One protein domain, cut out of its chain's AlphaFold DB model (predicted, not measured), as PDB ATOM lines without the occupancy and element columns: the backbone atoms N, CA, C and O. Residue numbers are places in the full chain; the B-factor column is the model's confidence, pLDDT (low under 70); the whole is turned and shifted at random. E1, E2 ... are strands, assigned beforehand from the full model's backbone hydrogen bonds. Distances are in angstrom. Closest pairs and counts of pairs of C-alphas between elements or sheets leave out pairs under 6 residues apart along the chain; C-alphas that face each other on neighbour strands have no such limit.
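AT A GLANCE: This is residues 22 to 113 of the 119 residues of an uncharacterized protein of Trichoderma gamsii (UniProt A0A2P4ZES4). Two sheets stand partly face to face with their strands crossed, a sandwich joined along one side, where E6 runs on into E7 at 66 degrees; on the opposite side E1 comes near E9. The larger sheet, E1 to E6, is branched and strongly twisted; the smaller has the order E7 E8 E9, and both are antiparallel. The printed part has 92 residues, with nine named strands, E1 to E9 in chain order, and no named helix: all strand. It is compact, with a radius of gyration of the C-alphas of 12.6 A, and spans 31 by 31 by 21 A.

HOW THE PARTS SIT: Start at E1, residues 22 to 26, beside E3, residues 35 to 44: N 25 and O 41 are 2.8 A apart. E2, residues 30 to 32, is on the same side of E3, with N 30 and O 37 2.8 A apart. On the other side is E4, residues 50 to 56, with N 40 and O 53 2.9 A apart. E5, residues 71 to 74, follows, with N 52 and O 73 2.9 A apart, then E6, residues 81 to 83, with N 72 and O 82 2.9 A apart. E2 to E6 form a meander, each strand the antiparallel neighbour of the one before. So do E7, residues 85 to 88, E8, residues 93 to 97, and E9, residues 106 to 110: look for N 85 and O 97, 2.8 A, and N 96 and O 107, 2.9 A. The closest C-alphas of E1 and E9 are those of Met 24 and Cys 109, 7.9 A apart.

IN THESE COORDINATES: Find C-alpha 22 at (-49.642, -18.177, 43.857), where E1 begins. E3 is longest, 29.3 A, and E4 measures 20.2 A. E9 ends at C-alpha 110, (-52.890, -10.303, 32.868).

THE WHOLE: The C-alphas of Glu 33 and Asn 46 are farthest apart, 37.6 A. The printed part has no cut; the link from E4 to E5 is long, 14 residues. Residue 77 is under 70 in pLDDT.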
ATOM      1  N   GLY A  22     -50.291 -19.287  43.194       96.44
ATOM      2  CA  GLY A  22     -49.642 -18.177  43.857       96.44
ATOM      3  C   GLY A  22     -49.851 -16.839  43.189       96.44
ATOM      4  O   GLY A  22     -50.699 -16.672  42.316       96.44
ATOM      5  N   GLN A  23     -49.029 -15.888  43.610       97.75
ATOM      6  CA  GLN A  23     -49.054 -14.512  43.140       97.75
ATOM      7  C   GLN A  23     -47.735 -14.119  42.513       97.75
ATOM      8  O   GLN A  23     -46.674 -14.378  43.078       97.75
ATOM      9  N   MET A  24     -47.829 -13.414  41.393       97.94
ATOM     10  CA  MET A  24     -46.743 -12.630  40.833       97.94
ATOM     11  C   MET A  24     -46.918 -11.175  41.258       97.94
ATOM     12  O   MET A  24     -47.986 -10.592  41.077       97.94
ATOM     13  N   ALA A  25     -45.868 -10.573  41.799       97.75
ATOM     14  CA  ALA A  25     -45.815  -9.160  42.142       97.75
ATOM     15  C   ALA A  25     -44.535  -8.542  41.582       97.75
ATOM     16  O   ALA A  25     -43.523  -9.219  41.427       97.75
ATOM     17  N   ALA A  26     -44.565  -7.245  41.298       96.50
ATOM     18  CA  ALA A  26     -43.368  -6.503  40.941       96.50
ATOM     19  C   ALA A  26     -43.331  -5.182  41.701       96.50
ATOM     20  O   ALA A  26     -44.357  -4.524  41.882       96.50
ATOM     21  N   GLU A  27     -42.141  -4.800  42.140       95.81
ATOM     22  CA  GLU A  27     -41.897  -3.498  42.752       95.81
ATOM     23  C   GLU A  27     -41.916  -2.369  41.709       95.81
ATOM     24  O   GLU A  27     -41.881  -2.631  40.499       95.81
ATOM     25  N   PRO A  28     -41.942  -1.094  42.137       94.12
ATOM     26  CA  PRO A  28     -41.563   0.009  41.265       94.12
ATOM     27  C   PRO A  28     -40.189  -0.235  40.627       94.12
ATOM     28  O   PRO A  28     -39.336  -0.923  41.188       94.12
ATOM     29  N   LYS A  29     -39.967   0.342  39.443       94.69
ATOM     30  CA  LYS A  29     -38.639   0.317  38.830       94.69
ATOM     31  C   LYS A  29     -37.670   1.148  39.665       94.69
ATOM     32  O   LYS A  29     -38.014   2.244  40.106       94.69
ATOM     33  N   HIS A  30     -36.468   0.624  39.816       93.88
ATOM     34  CA  HIS A  30     -35.339   1.270  40.469       93.88
ATOM     35  C   HIS A  30     -34.276   1.595  39.419       93.88
ATOM     36  O   HIS A  30     -34.211   0.944  38.375       93.88
ATOM     37  N   GLU A  31     -33.454   2.601  39.691       94.56
ATOM     38  CA  GLU A  31     -32.344   3.008  38.830       94.56
ATOM     39  C   GLU A  31     -31.077   3.116  39.678       94.56
ATOM     40  O   GLU A  31     -31.087   3.742  40.741       94.56
ATOM     41  N   ASP A  32     -30.002   2.487  39.214       89.38
ATOM     42  CA  ASP A  32     -28.665   2.605  39.789       89.38
ATOM     43  C   ASP A  32     -27.600   2.750  38.685       89.38
ATOM     44  O   ASP A  32     -27.917   2.910  37.504       89.38
ATOM     45  N   GLU A  33     -26.317   2.712  39.059       84.50
ATOM     46  CA  GLU A  33     -25.201   2.817  38.105       84.50
ATOM     47  C   GLU A  33     -25.189   1.695  37.046       84.50
ATOM     48  O   GLU A  33     -24.611   1.870  35.972       84.50
ATOM     49  N   GLY A  34     -25.829   0.552  37.320       82.31
ATOM     50  CA  GLY A  34     -25.992  -0.581  36.408       82.31
ATOM     51  C   GLY A  34     -27.209  -0.474  35.483       82.31
ATOM     52  O   GLY A  34     -27.364  -1.304  34.584       82.31
ATOM     53  N   GLY A  35     -28.042   0.553  35.660       90.44
ATOM     54  CA  GLY A  35     -29.211   0.850  34.840       90.44
ATOM     55  C   GLY A  35     -30.536   0.656  35.575       90.44
ATOM     56  O   GLY A  35     -30.616   0.601  36.800       90.44
ATOM     57  N   VAL A  36     -31.616   0.582  34.796       94.38
ATOM     58  CA  VAL A  36     -32.970   0.413  35.332       94.38
ATOM     59  C   VAL A  36     -33.246  -1.065  35.582       94.38
ATOM     60  O   VAL A  36     -33.048  -1.891  34.690       94.38
ATOM     61  N   TYR A  37     -33.782  -1.400  36.751       93.75
ATOM     62  CA  TYR A  37     -34.202  -2.757  37.093       93.75
ATOM     63  C   TYR A  37     -35.533  -2.778  37.848       93.75
ATOM     64  O   TYR A  37     -36.032  -1.757  38.315       93.75
ATOM     65  N   GLN A  38     -36.124  -3.965  37.970       96.12
ATOM     66  CA  GLN A  38     -37.342  -4.195  38.738       96.12
ATOM     67  C   GLN A  38     -37.219  -5.495  39.531       96.12
ATOM     68  O   GLN A  38     -36.844  -6.521  38.962       96.12
ATOM     69  N   TRP A  39     -37.547  -5.467  40.821       96.56
ATOM     70  CA  TRP A  39     -37.700  -6.694  41.600       96.56
ATOM     71  C   TRP A  39     -39.042  -7.348  41.286       96.56
ATOM     72  O   TRP A  39     -40.081  -6.683  41.309       96.56
ATOM     73  N   VAL A  40     -39.004  -8.644  40.990       97.69
ATOM     74  CA  VAL A  40     -40.180  -9.493  40.786       97.69
ATOM     75  C   VAL A  40     -40.212 -10.547  41.874       97.69
ATOM     76  O   VAL A  40     -39.200 -11.187  42.153       97.69
ATOM     77  N   HIS A  41     -41.393 -10.731  42.451       97.69
ATOM     78  CA  HIS A  41     -41.652 -11.617  43.571       97.69
ATOM     79  C   HIS A  41     -42.721 -12.638  43.196       97.69
ATOM     80  O   HIS A  41     -43.752 -12.288  42.618       97.69
ATOM     81  N   LEU A  42     -42.491 -13.893  43.566       97.75
ATOM     82  CA  LEU A  42     -43.465 -14.973  43.526       97.75
ATOM     83  C   LEU A  42     -43.792 -15.382  44.957       97.75
ATOM     84  O   LEU A  42     -42.890 -15.588  45.767       97.75
ATOM     85  N   THR A  43     -45.073 -15.519  45.271       97.31
ATOM     86  CA  THR A  43     -45.525 -16.146  46.520       97.31
ATOM     87  C   THR A  43     -46.301 -17.396  46.162       97.31
ATOM     88  O   THR A  43     -47.357 -17.279  45.551       97.31
ATOM     89  N   ASP A  44     -45.785 -18.566  46.529       95.44
ATOM     90  CA  ASP A  44     -46.502 -19.833  46.410       95.44
ATOM     91  C   ASP A  44     -47.418 -20.002  47.625       95.44
ATOM     92  O   ASP A  44     -46.965 -20.119  48.766       95.44
ATOM     93  N   TYR A  45     -48.722 -19.996  47.391       95.44
ATOM     94  CA  TYR A  45     -49.719 -20.137  48.442       95.44
ATOM     95  C   TYR A  45     -49.857 -21.581  48.938       95.44
ATOM     96  O   TYR A  45     -50.350 -21.780  50.049       95.44
ATOM     97  N   ASN A  46     -49.413 -22.578  48.164       91.06
ATOM     98  CA  ASN A  46     -49.456 -23.980  48.584       91.06
ATOM     99  C   ASN A  46     -48.453 -24.256  49.710       91.06
ATOM    100  O   ASN A  46     -48.766 -24.951  50.677       91.06
ATOM    101  N   THR A  47     -47.244 -23.711  49.582       91.12
ATOM    102  CA  THR A  47     -46.133 -23.942  50.520       91.12
ATOM    103  C   THR A  47     -45.897 -22.772  51.473       91.12
ATOM    104  O   THR A  47     -45.295 -22.946  52.533       91.12
ATOM    105  N   GLY A  48     -46.371 -21.574  51.120       92.38
ATOM    106  CA  GLY A  48     -46.012 -20.322  51.781       92.38
ATOM    107  C   GLY A  48     -44.626 -19.801  51.388       92.38
ATOM    108  O   GLY A  48     -44.191 -18.784  51.944       92.38
ATOM    109  N   SER A  49     -43.929 -20.467  50.458       94.00
ATOM    110  CA  SER A  49     -42.610 -20.038  50.005       94.00
ATOM    111  C   SER A  49     -42.679 -18.758  49.177       94.00
ATOM    112  O   SER A  49     -43.647 -18.478  48.467       94.00
ATOM    113  N   LYS A  50     -41.621 -17.955  49.285       96.75
ATOM    114  CA  LYS A  50     -41.463 -16.696  48.556       96.75
ATOM    115  C   LYS A  50     -40.182 -16.737  47.761       96.75
ATOM    116  O   LYS A  50     -39.163 -17.170  48.292       96.75
ATOM    117  N   TYR A  51     -40.237 -16.256  46.529       97.38
ATOM    118  CA  TYR A  51     -39.090 -16.207  45.641       97.38
ATOM    119  C   TYR A  51     -38.951 -14.828  45.024       97.38
ATOM    120  O   TYR A  51     -39.953 -14.238  44.628       97.38
ATOM    121  N   SER A  52     -37.724 -14.356  44.858       97.12
ATOM    122  CA  SER A  52     -37.455 -13.073  44.220       97.12
ATOM    123  C   SER A  52     -36.381 -13.166  43.148       97.12
ATOM    124  O   SER A  52     -35.517 -14.050  43.142       97.12
ATOM    125  N   THR A  53     -36.455 -12.242  42.196       96.88
ATOM    126  CA  THR A  53     -35.403 -12.012  41.213       96.88
ATOM    127  C   THR A  53     -35.396 -10.562  40.747       96.88
ATOM    128  O   THR A  53     -36.403  -9.857  40.838       96.88
ATOM    129  N   GLN A  54     -34.260 -10.124  40.216       95.44
ATOM    130  CA  GLN A  54     -34.105  -8.809  39.608       95.44
ATOM    131  C   GLN A  54     -34.196  -8.940  38.082       95.44
ATOM    132  O   GLN A  54     -33.446  -9.699  37.470       95.44
ATOM    133  N   LEU A  55     -35.095  -8.174  37.458       94.62
ATOM    134  CA  LEU A  55     -35.222  -8.072  36.005       94.62
ATOM    135  C   LEU A  55     -34.628  -6.753  35.494       94.62
ATOM    136  O   LEU A  55     -35.184  -5.688  35.790       94.62
ATOM    137  N   PRO A  56     -33.549  -6.785  34.688       91.69
ATOM    138  CA  PRO A  56     -33.071  -5.607  33.967       91.69
ATOM    139  C   PRO A  56     -34.166  -5.043  33.049       91.69
ATOM    140  O   PRO A  56     -34.770  -5.771  32.265       91.69
ATOM    141  N   GLY A  57     -34.467  -3.749  33.171       90.81
ATOM    142  CA  GLY A  57     -35.566  -3.073  32.466       90.81
ATOM    143  C   GLY A  57     -36.982  -3.416  32.964       90.81
ATOM    144  O   GLY A  57     -37.958  -2.802  32.516       90.81
ATOM    145  N   GLY A  58     -37.106  -4.353  33.911       92.00
ATOM    146  CA  GLY A  58     -38.373  -4.916  34.374       92.00
ATOM    147  C   GLY A  58     -39.103  -5.732  33.308       92.00
ATOM    148  O   GLY A  58     -38.530  -6.088  32.279       92.00
ATOM    149  N   PHE A  59     -40.397  -5.990  33.514       90.94
ATOM    150  CA  PHE A  59     -41.210  -6.713  32.521       90.94
ATOM    151  C   PHE A  59     -41.266  -6.019  31.151       90.94
ATOM    152  O   PHE A  59     -41.411  -6.690  30.134       90.94
ATOM    153  N   ASP A  60     -41.091  -4.694  31.102       89.19
ATOM    154  CA  ASP A  60     -41.002  -3.957  29.834       89.19
ATOM    155  C   ASP A  60     -39.680  -4.220  29.089       89.19
ATOM    156  O   ASP A  60     -39.642  -4.135  27.866       89.19
ATOM    157  N   GLY A  61     -38.602  -4.550  29.813       88.69
ATOM    158  CA  GLY A  61     -37.343  -5.030  29.232       88.69
ATOM    159  C   GLY A  61     -37.428  -6.484  28.758       88.69
ATOM    160  O   GLY A  61     -36.750  -6.872  27.810       88.69
ATOM    161  N   CYS A  62     -38.319  -7.263  29.369       91.69
ATOM    162  CA  CYS A  62     -38.620  -8.649  29.023       91.69
ATOM    163  C   CYS A  62     -39.882  -8.748  28.148       91.69
ATOM    164  O   CYS A  62     -40.748  -9.571  28.417       91.69
ATOM    165  N   ALA A  63     -40.046  -7.889  27.142       88.62
ATOM    166  CA  ALA A  63     -41.249  -7.858  26.308       88.62
ATOM    167  C   ALA A  63     -41.059  -8.580  24.964       88.62
ATOM    168  O   ALA A  63     -39.980  -8.537  24.362       88.62
ATOM    169  N   ALA A  64     -42.131  -9.202  24.457       75.00
ATOM    170  CA  ALA A  64     -42.121  -9.919  23.180       75.00
ATOM    171  C   ALA A  64     -41.531  -9.059  22.033       75.00
ATOM    172  O   ALA A  64     -41.884  -7.884  21.906       75.00
ATOM    173  N   PRO A  65     -40.659  -9.618  21.169       78.94
ATOM    174  CA  PRO A  65     -40.332 -11.040  21.009       78.94
ATOM    175  C   PRO A  65     -39.248 -11.568  21.966       78.94
ATOM    176  O   PRO A  65     -38.801 -12.704  21.809       78.94
ATOM    177  N   PHE A  66     -38.797 -10.764  22.928       86.94
ATOM    178  CA  PHE A  66     -37.721 -11.122  23.843       86.94
ATOM    179  C   PHE A  66     -38.274 -11.681  25.156       86.94
ATOM    180  O   PHE A  66     -39.321 -11.263  25.646       86.94
ATOM    181  N   ALA A  67     -37.549 -12.641  25.723       93.38
ATOM    182  CA  ALA A  67     -37.796 -13.173  27.055       93.38
ATOM    183  C   ALA A  67     -36.524 -13.025  27.886       93.38
ATOM    184  O   ALA A  67     -35.412 -13.121  27.357       93.38
ATOM    185  N   CYS A  68     -36.697 -12.821  29.182       95.94
ATOM    186  CA  CYS A  68     -35.610 -12.850  30.146       95.94
ATOM    187  C   CYS A  68     -35.518 -14.237  30.775       95.94
ATOM    188  O   CYS A  68     -36.531 -14.921  30.920       95.94
ATOM    189  N   TYR A  69     -34.314 -14.627  31.188       96.56
ATOM    190  CA  TYR A  69     -34.050 -15.938  31.784       96.56
ATOM    191  C   TYR A  69     -33.491 -15.801  33.207       96.56
ATOM    192  O   TYR A  69     -32.321 -16.122  33.441       96.56
ATOM    193  N   PRO A  70     -34.257 -15.226  34.149       96.62
ATOM    194  CA  PRO A  70     -33.761 -14.986  35.492       96.62
ATOM    195  C   PRO A  70     -33.686 -16.285  36.303       96.62
ATOM    196  O   PRO A  70     -34.359 -17.280  36.018       96.62
ATOM    197  N   VAL A  71     -32.895 -16.232  37.373       96.94
ATOM    198  CA  VAL A  71     -32.932 -17.219  38.453       96.94
ATOM    199  C   VAL A  71     -33.742 -16.625  39.598       96.94
ATOM    200  O   VAL A  71     -33.392 -15.556  40.105       96.94
ATOM    201  N   PHE A  72     -34.812 -17.305  39.994       97.25
ATOM    202  CA  PHE A  72     -35.558 -16.977  41.203       97.25
ATOM    203  C   PHE A  72     -34.894 -17.635  42.403       97.25
ATOM    204  O   PHE A  72     -34.522 -18.809  42.346       97.25
ATOM    205  N   ARG A  73     -34.746 -16.869  43.482       96.38
ATOM    206  CA  ARG A  73     -34.153 -17.311  44.742       96.38
ATOM    207  C   ARG A  73     -35.195 -17.304  45.842       96.38
ATOM    208  O   ARG A  73     -35.947 -16.347  45.950       96.38
ATOM    209  N   GLU A  74     -35.216 -18.351  46.656       95.75
ATOM    210  CA  GLU A  74     -36.100 -18.430  47.816       95.75
ATOM    211  C   GLU A  74     -35.685 -17.457  48.933       95.75
ATOM    212  O   GLU A  74     -34.527 -17.429  49.358       95.75
ATOM    213  N   ASP A  75     -36.660 -16.699  49.433       92.12
ATOM    214  CA  ASP A  75     -36.514 -15.714  50.512       92.12
ATOM    215  C   ASP A  75     -37.105 -16.205  51.845       92.12
ATOM    216  O   ASP A  75     -36.755 -15.707  52.915       92.12
ATOM    217  N   SER A  76     -37.997 -17.199  51.813       84.06
ATOM    218  CA  SER A  76     -38.743 -17.730  52.970       84.06
ATOM    219  C   SER A  76     -37.928 -18.632  53.911       84.06
ATOM    220  O   SER A  76     -38.497 -19.319  54.756       84.06
ATOM    221  N   GLY A  77     -36.596 -18.609  53.810       68.44
ATOM    222  CA  GLY A  77     -35.679 -19.302  54.723       68.44
ATOM    223  C   GLY A  77     -35.074 -20.602  54.187       68.44
ATOM    224  O   GLY A  77     -34.226 -21.185  54.864       68.44
ATOM    225  N   GLY A  78     -35.457 -21.046  52.989       71.19
ATOM    226  CA  GLY A  78     -34.747 -22.109  52.281       71.19
ATOM    227  C   GLY A  78     -33.618 -21.579  51.388       71.19
ATOM    228  O   GLY A  78     -33.308 -20.387  51.366       71.19
ATOM    229  N   SER A  79     -32.942 -22.494  50.691       80.94
ATOM    230  CA  SER A  79     -31.841 -22.189  49.765       80.94
ATOM    231  C   SER A  79     -32.143 -22.657  48.340       80.94
ATOM    232  O   SER A  79     -31.215 -22.957  47.583       80.94
ATOM    233  N   TYR A  80     -33.427 -22.804  47.999       91.69
ATOM    234  CA  TYR A  80     -33.834 -23.259  46.678       91.69
ATOM    235  C   TYR A  80     -33.775 -22.112  45.671       91.69
ATOM    236  O   TYR A  80     -34.290 -21.021  45.909       91.69
ATOM    237  N   ASN A  81     -33.159 -22.388  44.526       94.81
ATOM    238  CA  ASN A  81     -33.129 -21.491  43.384       94.81
ATOM    239  C   ASN A  81     -33.591 -22.267  42.155       94.81
ATOM    240  O   ASN A  81     -33.240 -23.440  42.006       94.81
ATOM    241  N   PHE A  82     -34.299 -21.607  41.248       95.94
ATOM    242  CA  PHE A  82     -34.687 -22.208  39.976       95.94
ATOM    243  C   PHE A  82     -34.514 -21.231  38.818       95.94
ATOM    244  O   PHE A  82     -34.678 -20.018  38.961       95.94
ATOM    245  N   HIS A  83     -34.146 -21.777  37.662       96.81
ATOM    246  CA  HIS A  83     -34.150 -21.037  36.407       96.81
ATOM    247  C   HIS A  83     -35.584 -20.842  35.944       96.81
ATOM    248  O   HIS A  83     -36.421 -21.707  36.149       96.81
ATOM    249  N   SER A  84     -35.858 -19.727  35.284       97.25
ATOM    250  CA  SER A  84     -37.160 -19.488  34.673       97.25
ATOM    251  C   SER A  84     -36.997 -18.719  33.374       97.25
ATOM    252  O   SER A  84     -35.932 -18.162  33.098       97.25
ATOM    253  N   LYS A  85     -38.061 -18.677  32.583       96.88
ATOM    254  CA  LYS A  85     -38.201 -17.788  31.436       96.88
ATOM    255  C   LYS A  85     -39.405 -16.891  31.687       96.88
ATOM    256  O   LYS A  85     -40.507 -17.397  31.848       96.88
ATOM    257  N   VAL A  86     -39.207 -15.577  31.691       97.00
ATOM    258  CA  VAL A  86     -40.280 -14.600  31.916       97.00
ATOM    259  C   VAL A  86     -40.398 -13.640  30.748       97.00
ATOM    260  O   VAL A  86     -39.391 -13.236  30.155       97.00
ATOM    261  N   TRP A  87     -41.628 -13.271  30.411       95.69
ATOM    262  CA  TRP A  87     -41.874 -12.244  29.411       95.69
ATOM    263  C   TRP A  87     -43.217 -11.554  29.613       95.69
ATOM    264  O   TRP A  87     -44.143 -12.114  30.194       95.69
ATOM    265  N   ARG A  88     -43.328 -10.336  29.089       95.19
ATOM    266  CA  ARG A  88     -44.591  -9.629  28.930       95.19
ATOM    267  C   ARG A  88     -45.061  -9.752  27.485       95.19
ATOM    268  O   ARG A  88     -44.366  -9.339  26.551       95.19
ATOM    269  N   SER A  89     -46.227 -10.345  27.289       93.44
ATOM    270  CA  SER A  89     -46.877 -10.461  25.986       93.44
ATOM    271  C   SER A  89     -47.575  -9.152  25.594       93.44
ATOM    272  O   SER A  89     -47.822  -8.263  26.413       93.44
ATOM    273  N   THR A  90     -47.868  -8.998  24.301       91.44
ATOM    274  CA  THR A  90     -48.441  -7.764  23.732       91.44
ATOM    275  C   THR A  90     -49.889  -7.503  24.150       91.44
ATOM    276  O   THR A  90     -50.348  -6.367  24.072       91.44
ATOM    277  N   ASP A  91     -50.595  -8.526  24.626       90.31
ATOM    278  CA  ASP A  91     -51.911  -8.436  25.272       90.31
ATOM    279  C   ASP A  91     -51.829  -7.982  26.744       90.31
ATOM    280  O   ASP A  91     -52.852  -7.812  27.406       90.31
ATOM    281  N   GLY A  92     -50.619  -7.714  27.248       91.69
ATOM    282  CA  GLY A  92     -50.391  -7.189  28.588       91.69
ATOM    283  C   GLY A  92     -50.369  -8.256  29.680       91.69
ATOM    284  O   GLY A  92     -50.506  -7.893  30.852       91.69
ATOM    285  N   CYS A  93     -50.197  -9.530  29.318       95.44
ATOM    286  CA  CYS A  93     -49.994 -10.613  30.274       95.44
ATOM    287  C   CYS A  93     -48.515 -10.786  30.641       95.44
ATOM    288  O   CYS A  93     -47.617 -10.577  29.828       95.44
ATOM    289  N   HIS A  94     -48.268 -11.143  31.897       96.06
ATOM    290  CA  HIS A  94     -46.958 -11.496  32.430       96.06
ATOM    291  C   HIS A  94     -46.895 -13.013  32.498       96.06
ATOM    292  O   HIS A  94     -47.708 -13.635  33.181       96.06
ATOM    293  N   HIS A  95     -45.962 -13.595  31.759       96.31
ATOM    294  CA  HIS A  95     -45.754 -15.031  31.667       96.31
ATOM    295  C   HIS A  95     -44.505 -15.440  32.437       96.31
ATOM    296  O   HIS A  95     -43.511 -14.705  32.490       96.31
ATOM    297  N   ILE A  96     -44.550 -16.656  32.967       97.12
ATOM    298  CA  ILE A  96     -43.414 -17.371  33.522       97.12
ATOM    299  C   ILE A  96     -43.483 -18.833  33.089       97.12
ATOM    300  O   ILE A  96     -44.512 -19.481  33.212       97.12
ATOM    301  N   ASP A  97     -42.363 -19.356  32.620       96.50
ATOM    302  CA  ASP A  97     -42.104 -20.783  32.490       96.50
ATOM    303  C   ASP A  97     -41.048 -21.139  33.543       96.50
ATOM    304  O   ASP A  97     -39.950 -20.568  33.550       96.50
ATOM    305  N   PHE A  98     -41.396 -22.033  34.469       96.19
ATOM    306  CA  PHE A  98     -40.547 -22.401  35.604       96.19
ATOM    307  C   PHE A  98     -39.372 -23.305  35.207       96.19
ATOM    308  O   PHE A  98     -38.552 -23.628  36.059       96.19
ATOM    309  N   GLN A  99     -39.261 -23.719  33.937       95.69
ATOM    310  CA  GLN A  99     -38.148 -24.511  33.394       95.69
ATOM    311  C   GLN A  99     -37.842 -25.778  34.224       95.69
ATOM    312  O   GLN A  99     -36.685 -26.174  34.376       95.69
ATOM    313  N   GLY A 100     -38.884 -26.414  34.776       89.50
ATOM    314  CA  GLY A 100     -38.784 -27.587  35.658       89.50
ATOM    315  C   GLY A 100     -38.582 -27.264  37.145       89.50
ATOM    316  O   GLY A 100     -38.483 -28.176  37.966       89.50
ATOM    317  N   GLY A 101     -38.517 -25.985  37.511       90.88
ATOM    318  CA  GLY A 101     -38.584 -25.520  38.890       90.88
ATOM    319  C   GLY A 101     -39.974 -25.720  39.489       90.88
ATOM    320  O   GLY A 101     -40.980 -25.604  38.796       90.88
ATOM    321  N   LEU A 102     -40.024 -26.024  40.788       90.06
ATOM    322  CA  LEU A 102     -41.268 -26.233  41.550       90.06
ATOM    323  C   LEU A 102     -42.219 -27.303  40.982       90.06
ATOM    324  O   LEU A 102     -43.374 -27.333  41.379       90.06
ATOM    325  N   ASP A 103     -41.749 -28.165  40.070       89.44
ATOM    326  CA  ASP A 103     -42.595 -29.084  39.283       89.44
ATOM    327  C   ASP A 103     -43.704 -28.366  38.479       89.44
ATOM    328  O   ASP A 103     -44.682 -28.975  38.053       89.44
ATOM    329  N   ALA A 104     -43.548 -27.054  38.267       88.69
ATOM    330  CA  ALA A 104     -44.486 -26.201  37.550       88.69
ATOM    331  C   ALA A 104     -44.038 -25.997  36.095       88.69
ATOM    332  O   ALA A 104     -42.848 -26.081  35.765       88.69
ATOM    333  N   HIS A 105     -44.999 -25.724  35.210       90.44
ATOM    334  CA  HIS A 105     -44.734 -25.477  33.793       90.44
ATOM    335  C   HIS A 105     -44.859 -23.994  33.449       90.44
ATOM    336  O   HIS A 105     -44.035 -23.199  33.889       90.44
ATOM    337  N   GLU A 106     -45.830 -23.616  32.622       94.50
ATOM    338  CA  GLU A 106     -46.070 -22.231  32.243       94.50
ATOM    339  C   GLU A 106     -47.282 -21.700  33.002       94.50
ATOM    340  O   GLU A 106     -48.332 -22.340  33.045       94.50
ATOM    341  N   GLY A 107     -47.138 -20.502  33.558       95.25
ATOM    342  CA  GLY A 107     -48.213 -19.740  34.163       95.25
ATOM    343  C   GLY A 107     -48.212 -18.303  33.674       95.25
ATOM    344  O   GLY A 107     -47.186 -17.767  33.248       95.25
ATOM    345  N   TRP A 108     -49.372 -17.660  33.747       96.06
ATOM    346  CA  TRP A 108     -49.505 -16.260  33.372       96.06
ATOM    347  C   TRP A 108     -50.629 -15.571  34.135       96.06
ATOM    348  O   TRP A 108     -51.619 -16.190  34.528       96.06
ATOM    349  N   CYS A 109     -50.504 -14.257  34.289       96.50
ATOM    350  CA  CYS A 109     -51.609 -13.398  34.687       96.50
ATOM    351  C   CYS A 109     -51.567 -12.067  33.940       96.50
ATOM    352  O   CYS A 109     -50.514 -11.608  33.502       96.50
ATOM    353  N   CYS A 110     -52.735 -11.458  33.745       94.88
ATOM    354  CA  CYS A 110     -52.890 -10.303  32.868       94.88
ATOM    355  C   CYS A 110     -53.271  -9.041  33.631       94.88
ATOM    356  O   CYS A 110     -53.976  -9.091  34.638       94.88
ATOM    357  N   GLY A 111     -52.845  -7.896  33.100       91.12
ATOM    358  CA  GLY A 111     -53.164  -6.589  33.661       91.12
ATOM    359  C   GLY A 111     -52.112  -6.094  34.652       91.12
ATOM    360  O   GLY A 111     -50.906  -6.173  34.402       91.12
ATOM    361  N   SER A 112     -52.575  -5.486  35.743       91.75
ATOM    362  CA  SER A 112     -51.705  -4.915  36.771       91.75
ATOM    363  C   SER A 112     -51.188  -5.988  37.718       91.75
ATOM    364  O   SER A 112     -51.960  -6.820  38.183       91.75
ATOM    365  N   LEU A 113     -49.905  -5.898  38.063       94.12
ATOM    366  CA  LEU A 113     -49.334  -6.633  39.185       94.12
ATOM    367  C   LEU A 113     -49.662  -5.901  40.507       94.12
ATOM    368  O   LEU A 113     -49.704  -4.666  40.508       94.12
TER     369      LEU A 113